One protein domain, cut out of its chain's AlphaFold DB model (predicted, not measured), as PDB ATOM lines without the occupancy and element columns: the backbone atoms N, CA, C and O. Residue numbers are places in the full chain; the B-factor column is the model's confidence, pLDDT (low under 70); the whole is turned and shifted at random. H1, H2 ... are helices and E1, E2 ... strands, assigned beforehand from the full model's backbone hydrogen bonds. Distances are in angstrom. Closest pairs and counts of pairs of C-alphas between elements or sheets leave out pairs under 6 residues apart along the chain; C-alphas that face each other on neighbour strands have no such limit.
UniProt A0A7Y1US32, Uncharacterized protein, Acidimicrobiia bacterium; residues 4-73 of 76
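AT A GLANCE: This is residues 4 to 73 of the 76 residues of an uncharacterized protein of Acidimicrobiia bacterium (UniProt A0A7Y1US32). An elongated, loosely joined shape: a long two-strand hairpin, E4 and E5, forms one end, and at the other end helix H2 packs on two short parallel strands, E1 and E2. Between these ends lie the short strand E3 and part of the long link of residues 35 to 48. The printed part has 70 residues, with named elements in the order H1, E1, H2, E2, E3, E4, E5; its class is mixed, helices and strands. It is only just loose, close to extended, with a radius of gyration of the C-alphas of 16.2 A, and has a flat outline of 54 by 30 by 14 A.

HOW THE PARTS SIT: H1, residues 4 to 10, is apart from H2, residues 19 to 28. Every O i to N i+4 pair is within hydrogen-bond range in H1, and 5 of 6 in H2. E1, residues 15 to 17, is parallel to E2, residues 32 to 34, at 30 degrees, with N 33 and O 15 2.9 A apart. E1, H2 and E2 form a strand-helix-strand unit, two parallel neighbour strands with a helix between, with a right-handed crossover. The closest C-alphas of H2 and E2, Cys 22 and Phe 32, are 6.5 A apart. Residues 42 to 43 pair antiparallel with E3, residues 49 to 51, which pairs with no named strand. E4, residues 53 to 59, and E5, residues 65 to 72, form an antiparallel hairpin at 156 degrees, with N 54 and O 71 2.8 A apart.

IN THESE COORDINATES: H1 begins at C-alpha 4 (10.993, -40.287, 35.395). H2 is 14.5 A long, E4 20.0 A and E5 20.5 A. E5 bends by 53 degrees at residue 68 and ends at C-alpha 72 (10.270, -41.712, 14.003).

THE WHOLE: The C-alphas of Asp 28 and Asp 61, the two farthest apart, are 53.9 A apart. The printed part has no cut, the link from E2 to E3 is long, and no printed residue is under 70 in pLDDT.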
ATOM      1  N   ARG A   4      10.358 -39.676  36.569       94.19
ATOM      2  CA  ARG A   4      10.993 -40.287  35.395       94.19
ATOM      3  C   ARG A   4      10.767 -41.799  35.329       94.19
ATOM      4  O   ARG A   4      10.321 -42.305  34.311       94.19
ATOM      5  N   ASP A   5      11.056 -42.505  36.421       94.38
ATOM      6  CA  ASP A   5      10.927 -43.966  36.448       94.38
ATOM      7  C   ASP A   5       9.458 -44.385  36.277       94.38
ATOM      8  O   ASP A   5       9.179 -45.391  35.637       94.38
ATOM      9  N   ALA A   6       8.524 -43.596  36.824       94.56
ATOM     10  CA  ALA A   6       7.092 -43.818  36.649       94.56
ATOM     11  C   ALA A   6       6.631 -43.572  35.203       94.56
ATOM     12  O   ALA A   6       5.776 -44.308  34.721       94.56
ATOM     13  N   MET A   7       7.195 -42.570  34.515       94.25
ATOM     14  CA  MET A   7       6.908 -42.302  33.101       94.25
ATOM     15  C   MET A   7       7.333 -43.477  32.222       94.25
ATOM     16  O   MET A   7       6.506 -43.982  31.476       94.25
ATOM     17  N   ALA A   8       8.568 -43.960  32.377       93.88
ATOM     18  CA  ALA A   8       9.062 -45.114  31.628       93.88
ATOM     19  C   ALA A   8       8.246 -46.385  31.909       93.88
ATOM     20  O   ALA A   8       7.925 -47.139  31.000       93.88
ATOM     21  N   SER A   9       7.862 -46.624  33.170       94.00
ATOM     22  CA  SER A   9       7.111 -47.835  33.525       94.00
ATOM     23  C   SER A   9       5.640 -47.823  33.112       94.00
ATOM     24  O   SER A   9       5.011 -48.868  33.191       94.00
ATOM     25  N   THR A  10       5.066 -46.660  32.790       93.50
ATOM     26  CA  THR A  10       3.627 -46.523  32.495       93.50
ATOM     27  C   THR A  10       3.327 -46.241  31.029       93.50
ATOM     28  O   THR A  10       2.157 -46.118  30.681       93.50
ATOM     29  N   SER A  11       4.353 -46.048  30.200       93.75
ATOM     30  CA  SER A  11       4.195 -45.711  28.785       93.75
ATOM     31  C   SER A  11       4.292 -46.914  27.848       93.75
ATOM     32  O   SER A  11       4.268 -46.716  26.643       93.75
ATOM     33  N   SER A  12       4.513 -48.116  28.383       93.31
ATOM     34  CA  SER A  12       4.753 -49.330  27.598       93.31
ATOM     35  C   SER A  12       4.479 -50.578  28.431       93.31
ATOM     36  O   SER A  12       4.640 -50.547  29.656       93.31
ATOM     37  N   GLY A  13       4.253 -51.705  27.761       93.31
ATOM     38  CA  GLY A  13       4.166 -53.032  28.378       93.31
ATOM     39  C   GLY A  13       2.735 -53.539  28.540       93.31
ATOM     40  O   GLY A  13       2.548 -54.706  28.899       93.31
ATOM     41  N   GLY A  14       1.757 -52.696  28.212       95.19
ATOM     42  CA  GLY A  14       0.356 -53.048  28.100       95.19
ATOM     43  C   GLY A  14      -0.017 -53.555  26.704       95.19
ATOM     44  O   GLY A  14       0.804 -53.790  25.817       95.19
ATOM     45  N   THR A  15      -1.316 -53.753  26.499       96.38
ATOM     46  CA  THR A  15      -1.869 -54.058  25.175       96.38
ATOM     47  C   THR A  15      -2.056 -52.774  24.367       96.38
ATOM     48  O   THR A  15      -2.849 -51.919  24.758       96.38
ATOM     49  N   SER A  16      -1.378 -52.653  23.221       95.19
ATOM     50  CA  SER A  16      -1.569 -51.528  22.294       95.19
ATOM     51  C   SER A  16      -3.015 -51.461  21.779       95.19
ATOM     52  O   SER A  16      -3.555 -52.466  21.304       95.19
ATOM     53  N   CYS A  17      -3.661 -50.296  21.880       96.06
ATOM     54  CA  CYS A  17      -5.088 -50.155  21.585       96.06
ATOM     55  C   CYS A  17      -5.500 -48.752  21.103       96.06
ATOM     56  O   CYS A  17      -4.874 -47.739  21.413       96.06
ATOM     57  N   SER A  18      -6.607 -48.686  20.354       95.50
ATOM     58  CA  SER A  18      -7.286 -47.428  20.010       95.50
ATOM     59  C   SER A  18      -8.263 -47.013  21.118       95.50
ATOM     60  O   SER A  18      -8.593 -47.818  21.983       95.50
ATOM     61  N   LEU A  19      -8.795 -45.783  21.086       94.81
ATOM     62  CA  LEU A  19      -9.622 -45.247  22.183       94.81
ATOM     63  C   LEU A  19     -10.779 -46.178  22.570       94.81
ATOM     64  O   LEU A  19     -11.021 -46.400  23.750       94.81
ATOM     65  N   VAL A  20     -11.503 -46.710  21.583       95.31
ATOM     66  CA  VAL A  20     -12.675 -47.560  21.841       95.31
ATOM     67  C   VAL A  20     -12.265 -48.882  22.490       95.31
ATOM     68  O   VAL A  20     -12.933 -49.329  23.419       95.31
ATOM     69  N   ASP A  21     -11.152 -49.468  22.051       95.56
ATOM     70  CA  ASP A  21     -10.652 -50.742  22.572       95.56
ATOM     71  C   ASP A  21     -10.072 -50.565  23.984       95.56
ATOM     72  O   ASP A  21     -10.404 -51.327  24.892       95.56
ATOM     73  N   CYS A  22      -9.294 -49.498  24.206       96.81
ATOM     74  CA  CYS A  22      -8.712 -49.198  25.513       96.81
ATOM     75  C   CYS A  22      -9.778 -48.937  26.582       96.81
ATOM     76  O   CYS A  22      -9.554 -49.236  27.747       96.81
ATOM     77  N   LEU A  23     -10.950 -48.396  26.219       97.62
ATOM     78  CA  LEU A  23     -12.044 -48.215  27.180       97.62
ATOM     79  C   LEU A  23     -12.563 -49.549  27.728       97.62
ATOM     80  O   LEU A  23     -12.936 -49.603  28.899       97.62
ATOM     81  N   SER A  24     -12.583 -50.608  26.911       97.12
ATOM     82  CA  SER A  24     -12.938 -51.950  27.387       97.12
ATOM     83  C   SER A  24     -11.861 -52.486  28.328       97.12
ATOM     84  O   SER A  24     -12.177 -52.863  29.449       97.12
ATOM     85  N   LEU A  25     -10.589 -52.422  27.914       97.56
ATOM     86  CA  LEU A  25      -9.451 -52.872  28.726       97.56
ATOM     87  C   LEU A  25      -9.392 -52.135  30.075       97.56
ATOM     88  O   LEU A  25      -9.235 -52.750  31.127       97.56
ATOM     89  N   ALA A  26      -9.626 -50.820  30.064       96.69
ATOM     90  CA  ALA A  26      -9.693 -49.995  31.265       96.69
ATOM     91  C   ALA A  26     -10.846 -50.397  32.199       96.69
ATOM     92  O   ALA A  26     -10.683 -50.367  33.419       96.69
ATOM     93  N   ALA A  27     -12.012 -50.757  31.650       97.94
ATOM     94  CA  ALA A  27     -13.153 -51.216  32.443       97.94
ATOM     95  C   ALA A  27     -12.881 -52.571  33.116       97.94
ATOM     96  O   ALA A  27     -13.346 -52.798  34.234       97.94
ATOM     97  N   ASP A  28     -12.094 -53.422  32.459       97.56
ATOM     98  CA  ASP A  28     -11.679 -54.734  32.958       97.56
ATOM     99  C   ASP A  28     -10.443 -54.660  33.883       97.56
ATOM    100  O   ASP A  28     -10.088 -55.641  34.539       97.56
ATOM    101  N   GLY A  29      -9.829 -53.477  34.013       97.00
ATOM    102  CA  GLY A  29      -8.641 -53.250  34.841       97.00
ATOM    103  C   GLY A  29      -7.363 -53.847  34.248       97.00
ATOM    104  O   GLY A  29      -6.427 -54.140  34.994       97.00
ATOM    105  N   GLU A  30      -7.340 -54.056  32.934       97.44
ATOM    106  CA  GLU A  30      -6.187 -54.557  32.195       97.44
ATOM    107  C   GLU A  30      -5.195 -53.431  31.885       97.44
ATOM    108  O   GLU A  30      -5.555 -52.255  31.828       97.44
ATOM    109  N   ASP A  31      -3.930 -53.806  31.695       96.81
ATOM    110  CA  ASP A  31      -2.863 -52.880  31.322       96.81
ATOM    111  C   ASP A  31      -2.872 -52.633  29.808       96.81
ATOM    112  O   ASP A  31      -2.977 -53.574  29.009       96.81
ATOM    113  N   PHE A  32      -2.789 -51.369  29.396       96.31
ATOM    114  CA  PHE A  32      -2.977 -50.978  28.003       96.31
ATOM    115  C   PHE A  32      -2.137 -49.767  27.604       96.31
ATOM    116  O   PHE A  32      -1.963 -48.828  28.378       96.31
ATOM    117  N   ASP A  33      -1.717 -49.764  26.340       95.31
ATOM    118  CA  ASP A  33      -0.920 -48.704  25.732       95.31
ATOM    119  C   ASP A  33      -1.776 -47.989  24.677       95.31
ATOM    120  O   ASP A  33      -2.059 -48.503  23.591       95.31
ATOM    121  N   PHE A  34      -2.275 -46.800  25.018       95.19
ATOM    122  CA  PHE A  34      -3.179 -46.058  24.142       95.19
ATOM    123  C   PHE A  34      -2.437 -45.415  22.965       95.19
ATOM    124  O   PHE A  34      -1.602 -44.529  23.144       95.19
ATOM    125  N   VAL A  35      -2.844 -45.777  21.748       94.19
ATOM    126  CA  VAL A  35      -2.352 -45.192  20.498       94.19
ATOM    127  C   VAL A  35      -3.375 -44.191  19.966       94.19
ATOM    128  O   VAL A  35      -4.411 -44.541  19.389       94.19
ATOM    129  N   GLY A  36      -3.085 -42.913  20.197       91.62
ATOM    130  CA  GLY A  36      -3.907 -41.790  19.755       91.62
ATOM    131  C   GLY A  36      -3.575 -41.305  18.342       91.62
ATOM    132  O   GLY A  36      -2.829 -41.924  17.589       91.62
ATOM    133  N   ALA A  37      -4.100 -40.132  17.981       90.44
ATOM    134  CA  ALA A  37      -3.839 -39.512  16.676       90.44
ATOM    135  C   ALA A  37      -2.351 -39.191  16.435       90.44
ATOM    136  O   ALA A  37      -1.918 -39.110  15.291       90.44
ATOM    137  N   THR A  38      -1.584 -39.000  17.508       86.31
ATOM    138  CA  THR A  38      -0.140 -38.732  17.475       86.31
ATOM    139  C   THR A  38       0.705 -39.999  17.348       86.31
ATOM    140  O   THR A  38       1.922 -39.889  17.254       86.31
ATOM    141  N   GLY A  39       0.082 -41.182  17.346       88.56
ATOM    142  CA  GLY A  39       0.780 -42.461  17.398       88.56
ATOM    143  C   GLY A  39       1.176 -42.868  18.819       88.56
ATOM    144  O   GLY A  39       0.644 -42.347  19.802       88.56
ATOM    145  N   GLU A  40       2.080 -43.840  18.886       90.56
ATOM    146  CA  GLU A  40       2.630 -44.417  20.112       90.56
ATOM    147  C   GLU A  40       3.625 -43.457  20.779       90.56
ATOM    148  O   GLU A  40       4.370 -42.755  20.092       90.56
ATOM    149  N   ILE A  41       3.599 -43.404  22.116       92.94
ATOM    150  CA  ILE A  41       4.504 -42.585  22.926       92.94
ATOM    151  C   ILE A  41       5.093 -43.446  24.041       92.94
ATOM    152  O   ILE A  41       4.375 -43.811  24.968       92.94
ATOM    153  N   GLU A  42       6.399 -43.690  23.990       94.75
ATOM    154  CA  GLU A  42       7.136 -44.464  24.994       94.75
ATOM    155  C   GLU A  42       8.312 -43.663  25.549       94.75
ATOM    156  O   GLU A  42       8.927 -42.893  24.812       94.75
ATOM    157  N   PHE A  43       8.653 -43.859  26.825       95.00
ATOM    158  CA  PHE A  43       9.814 -43.249  27.473       95.00
ATOM    159  C   PHE A  43      10.855 -44.295  27.873       95.00
ATOM    160  O   PHE A  43      10.525 -45.342  28.430       95.00
ATOM    161  N   ASP A  44      12.131 -43.969  27.680       93.56
ATOM    162  CA  ASP A  44      13.246 -44.793  28.133       93.56
ATOM    163  C   ASP A  44      13.592 -44.566  29.620       93.56
ATOM    164  O   ASP A  44      13.019 -43.731  30.326       93.56
ATOM    165  N   GLY A  45      14.595 -45.296  30.121       93.44
ATOM    166  CA  GLY A  45      15.057 -45.174  31.510       93.44
ATOM    167  C   GLY A  45      15.680 -43.818  31.877       93.44
ATOM    168  O   GLY A  45      15.813 -43.513  33.068       93.44
ATOM    169  N   ASN A  46      16.044 -42.994  30.891       93.44
ATOM    170  CA  ASN A  46      16.515 -41.623  31.091       93.44
ATOM    171  C   ASN A  46      15.353 -40.619  31.140       93.44
ATOM    172  O   ASN A  46      15.536 -39.509  31.650       93.44
ATOM    173  N   GLY A  47      14.147 -41.042  30.756       92.38
ATOM    174  CA  GLY A  47      12.967 -40.193  30.632       92.38
ATOM    175  C   GLY A  47      12.872 -39.502  29.281       92.38
ATOM    176  O   GLY A  47      12.115 -38.538  29.163       92.38
ATOM    177  N   ASP A  48      13.638 -39.965  28.297       93.06
ATOM    178  CA  ASP A  48      13.597 -39.465  26.934       93.06
ATOM    179  C   ASP A  48      12.552 -40.263  26.136       93.06
ATOM    180  O   ASP A  48      12.437 -41.475  26.339       93.06
ATOM    181  N   PRO A  49      11.764 -39.634  25.244       93.25
ATOM    182  CA  PRO A  49      10.846 -40.384  24.397       93.25
ATOM    183  C   PRO A  49      11.612 -41.323  23.448       93.25
ATOM    184  O   PRO A  49      12.372 -40.858  22.597       93.25
ATOM    185  N   SER A  50      11.414 -42.634  23.591       93.44
ATOM    186  CA  SER A  50      11.983 -43.685  22.734       93.44
ATOM    187  C   SER A  50      11.050 -44.091  21.594       93.44
ATOM    188  O   SER A  50      11.519 -44.441  20.517       93.44
ATOM    189  N   GLY A  51       9.739 -44.008  21.816       93.06
ATOM    190  CA  GLY A  51       8.710 -44.107  20.784       93.06
ATOM    191  C   GLY A  51       8.023 -42.756  20.683       93.06
ATOM    192  O   GLY A  51       7.433 -42.310  21.658       93.06
ATOM    193  N   ALA A  52       8.183 -42.052  19.564       92.88
ATOM    194  CA  ALA A  52       7.553 -40.760  19.299       92.88
ATOM    195  C   ALA A  52       7.819 -40.325  17.855       92.88
ATOM    196  O   ALA A  52       8.822 -40.707  17.253       92.88
ATOM    197  N   PHE A  53       6.980 -39.431  17.335       92.69
ATOM    198  CA  PHE A  53       7.256 -38.717  16.091       92.69
ATOM    199  C   PHE A  53       7.712 -37.283  16.375       92.69
ATOM    200  O   PHE A  53       7.038 -36.531  17.081       92.69
ATOM    201  N   TYR A  54       8.832 -36.881  15.777       92.44
ATOM    202  CA  TYR A  54       9.339 -35.512  15.807       92.44
ATOM    203  C   TYR A  54       9.209 -34.877  14.431       92.44
ATOM    204  O   TYR A  54       9.777 -35.364  13.457       92.44
ATOM    205  N   GLU A  55       8.513 -33.750  14.343       94.38
ATOM    206  CA  GLU A  55       8.436 -32.984  13.103       94.38
ATOM    207  C   GLU A  55       9.464 -31.852  13.106       94.38
ATOM    208  O   GLU A  55       9.540 -31.053  14.043       94.38
ATOM    209  N   VAL A  56      10.266 -31.779  12.047       96.19
ATOM    210  CA  VAL A  56      11.257 -30.723  11.843       96.19
ATOM    211  C   VAL A  56      10.652 -29.659  10.946       96.19
ATOM    212  O   VAL A  56      10.285 -29.934   9.805       96.19
ATOM    213  N   TRP A  57      10.606 -28.429  11.445       97.88
ATOM    214  CA  TRP A  57      10.038 -27.284  10.742       97.88
ATOM    215  C   TRP A  57      11.124 -26.275  10.384       97.88
ATOM    216  O   TRP A  57      12.134 -26.149  11.081       97.88
ATOM    217  N   ARG A  58      10.891 -25.504   9.321       97.56
ATOM    218  CA  ARG A  58      11.706 -24.332   8.984       97.56
ATOM    219  C   ARG A  58      10.838 -23.155   8.566       97.56
ATOM    220  O   ARG A  58       9.704 -23.345   8.139       97.56
ATOM    221  N   PHE A  59      11.397 -21.954   8.658       97.94
ATOM    222  CA  PHE A  59      10.807 -20.767   8.049       97.94
ATOM    223  C   PHE A  59      11.234 -20.672   6.583       97.94
ATOM    224  O   PHE A  59      12.412 -20.862   6.274       97.94
ATOM    225  N   ASN A  60      10.289 -20.389   5.692       95.94
ATOM    226  CA  ASN A  60      10.562 -20.098   4.289       95.94
ATOM    227  C   ASN A  60      10.896 -18.606   4.085       95.94
ATOM    228  O   ASN A  60      10.838 -17.803   5.018       95.94
ATOM    229  N   ASP A  61      11.215 -18.218   2.849       97.00
ATOM    230  CA  ASP A  61      11.586 -16.835   2.512       97.00
ATOM    231  C   ASP A  61      10.449 -15.816   2.730       97.00
ATOM    232  O   ASP A  61      10.710 -14.622   2.884       97.00
ATOM    233  N   ALA A  62       9.190 -16.269   2.755       96.62
ATOM    234  CA  ALA A  62       8.030 -15.438   3.081       96.62
ATOM    235  C   ALA A  62       7.829 -15.264   4.600       96.62
ATOM    236  O   ALA A  62       7.015 -14.441   5.017       96.62
ATOM    237  N   GLY A  63       8.591 -15.994   5.424       96.19
ATOM    238  CA  GLY A  63       8.468 -16.013   6.879       96.19
ATOM    239  C   GLY A  63       7.425 -16.998   7.416       96.19
ATOM    240  O   GLY A  63       7.195 -17.015   8.624       96.19
ATOM    241  N   ASP A  64       6.817 -17.826   6.561       97.69
ATOM    242  CA  ASP A  64       5.879 -18.877   6.969       97.69
ATOM    243  C   ASP A  64       6.621 -20.159   7.362       97.69
ATOM    244  O   ASP A  64       7.756 -20.392   6.946       97.69
ATOM    245  N   THR A  65       5.972 -21.026   8.137       97.50
ATOM    246  CA  THR A  65       6.533 -22.321   8.533       97.50
ATOM    247  C   THR A  65       6.203 -23.415   7.520       97.50
ATOM    248  O   THR A  65       5.047 -23.556   7.123       97.50
ATOM    249  N   GLU A  66       7.176 -24.255   7.185       96.75
ATOM    250  CA  GLU A  66       6.966 -25.479   6.412       96.75
ATOM    251  C   GLU A  66       7.608 -26.696   7.085       96.75
ATOM    252  O   GLU A  66       8.671 -26.595   7.711       96.75
ATOM    253  N   SER A  67       6.943 -27.845   6.948       97.00
ATOM    254  CA  SER A  67       7.448 -29.137   7.407       97.00
ATOM    255  C   SER A  67       8.568 -29.610   6.487       97.00
ATOM    256  O   SER A  67       8.419 -29.647   5.265       97.00
ATOM    257  N   VAL A  68       9.709 -29.950   7.076       96.75
ATOM    258  CA  VAL A  68      10.878 -30.475   6.367       96.75
ATOM    259  C   VAL A  68      10.830 -31.994   6.348       96.75
ATOM    260  O   VAL A  68      11.049 -32.614   5.308       96.75
ATOM    261  N   THR A  69      10.591 -32.600   7.510       96.38
ATOM    262  CA  THR A  69      10.559 -34.051   7.672       96.38
ATOM    263  C   THR A  69       9.895 -34.436   8.990       96.38
ATOM    264  O   THR A  69       9.827 -33.629   9.918       96.38
ATOM    265  N   VAL A  70       9.459 -35.691   9.068       94.06
ATOM    266  CA  VAL A  70       9.006 -36.343  10.294       94.06
ATOM    267  C   VAL A  70       9.981 -37.475  10.595       94.06
ATOM    268  O   VAL A  70      10.256 -38.308   9.734       94.06
ATOM    269  N   ILE A  71      10.516 -37.477  11.810       94.19
ATOM    270  CA  ILE A  71      11.435 -38.481  12.336       94.19
ATOM    271  C   ILE A  71      10.646 -39.393  13.269       94.19
ATOM    272  O   ILE A  71       9.953 -38.904  14.156       94.19
ATOM    273  N   ASP A  72      10.780 -40.699  13.081       92.56
ATOM    274  CA  ASP A  72      10.270 -41.712  14.003       92.56
ATOM    275  C   ASP A  72      11.389 -42.135  14.958       92.56
ATOM    276  O   ASP A  72      12.388 -42.716  14.529       92.56
ATOM    277  N   ALA A  73      11.232 -41.812  16.242       91.56
ATOM    278  CA  ALA A  73      12.218 -42.087  17.281       91.56
ATOM    279  C   ALA A  73      12.478 -43.585  17.474       91.56
ATOM    280  O   ALA A  73      13.603 -43.964  17.795       91.56
TER     281      ALA A  73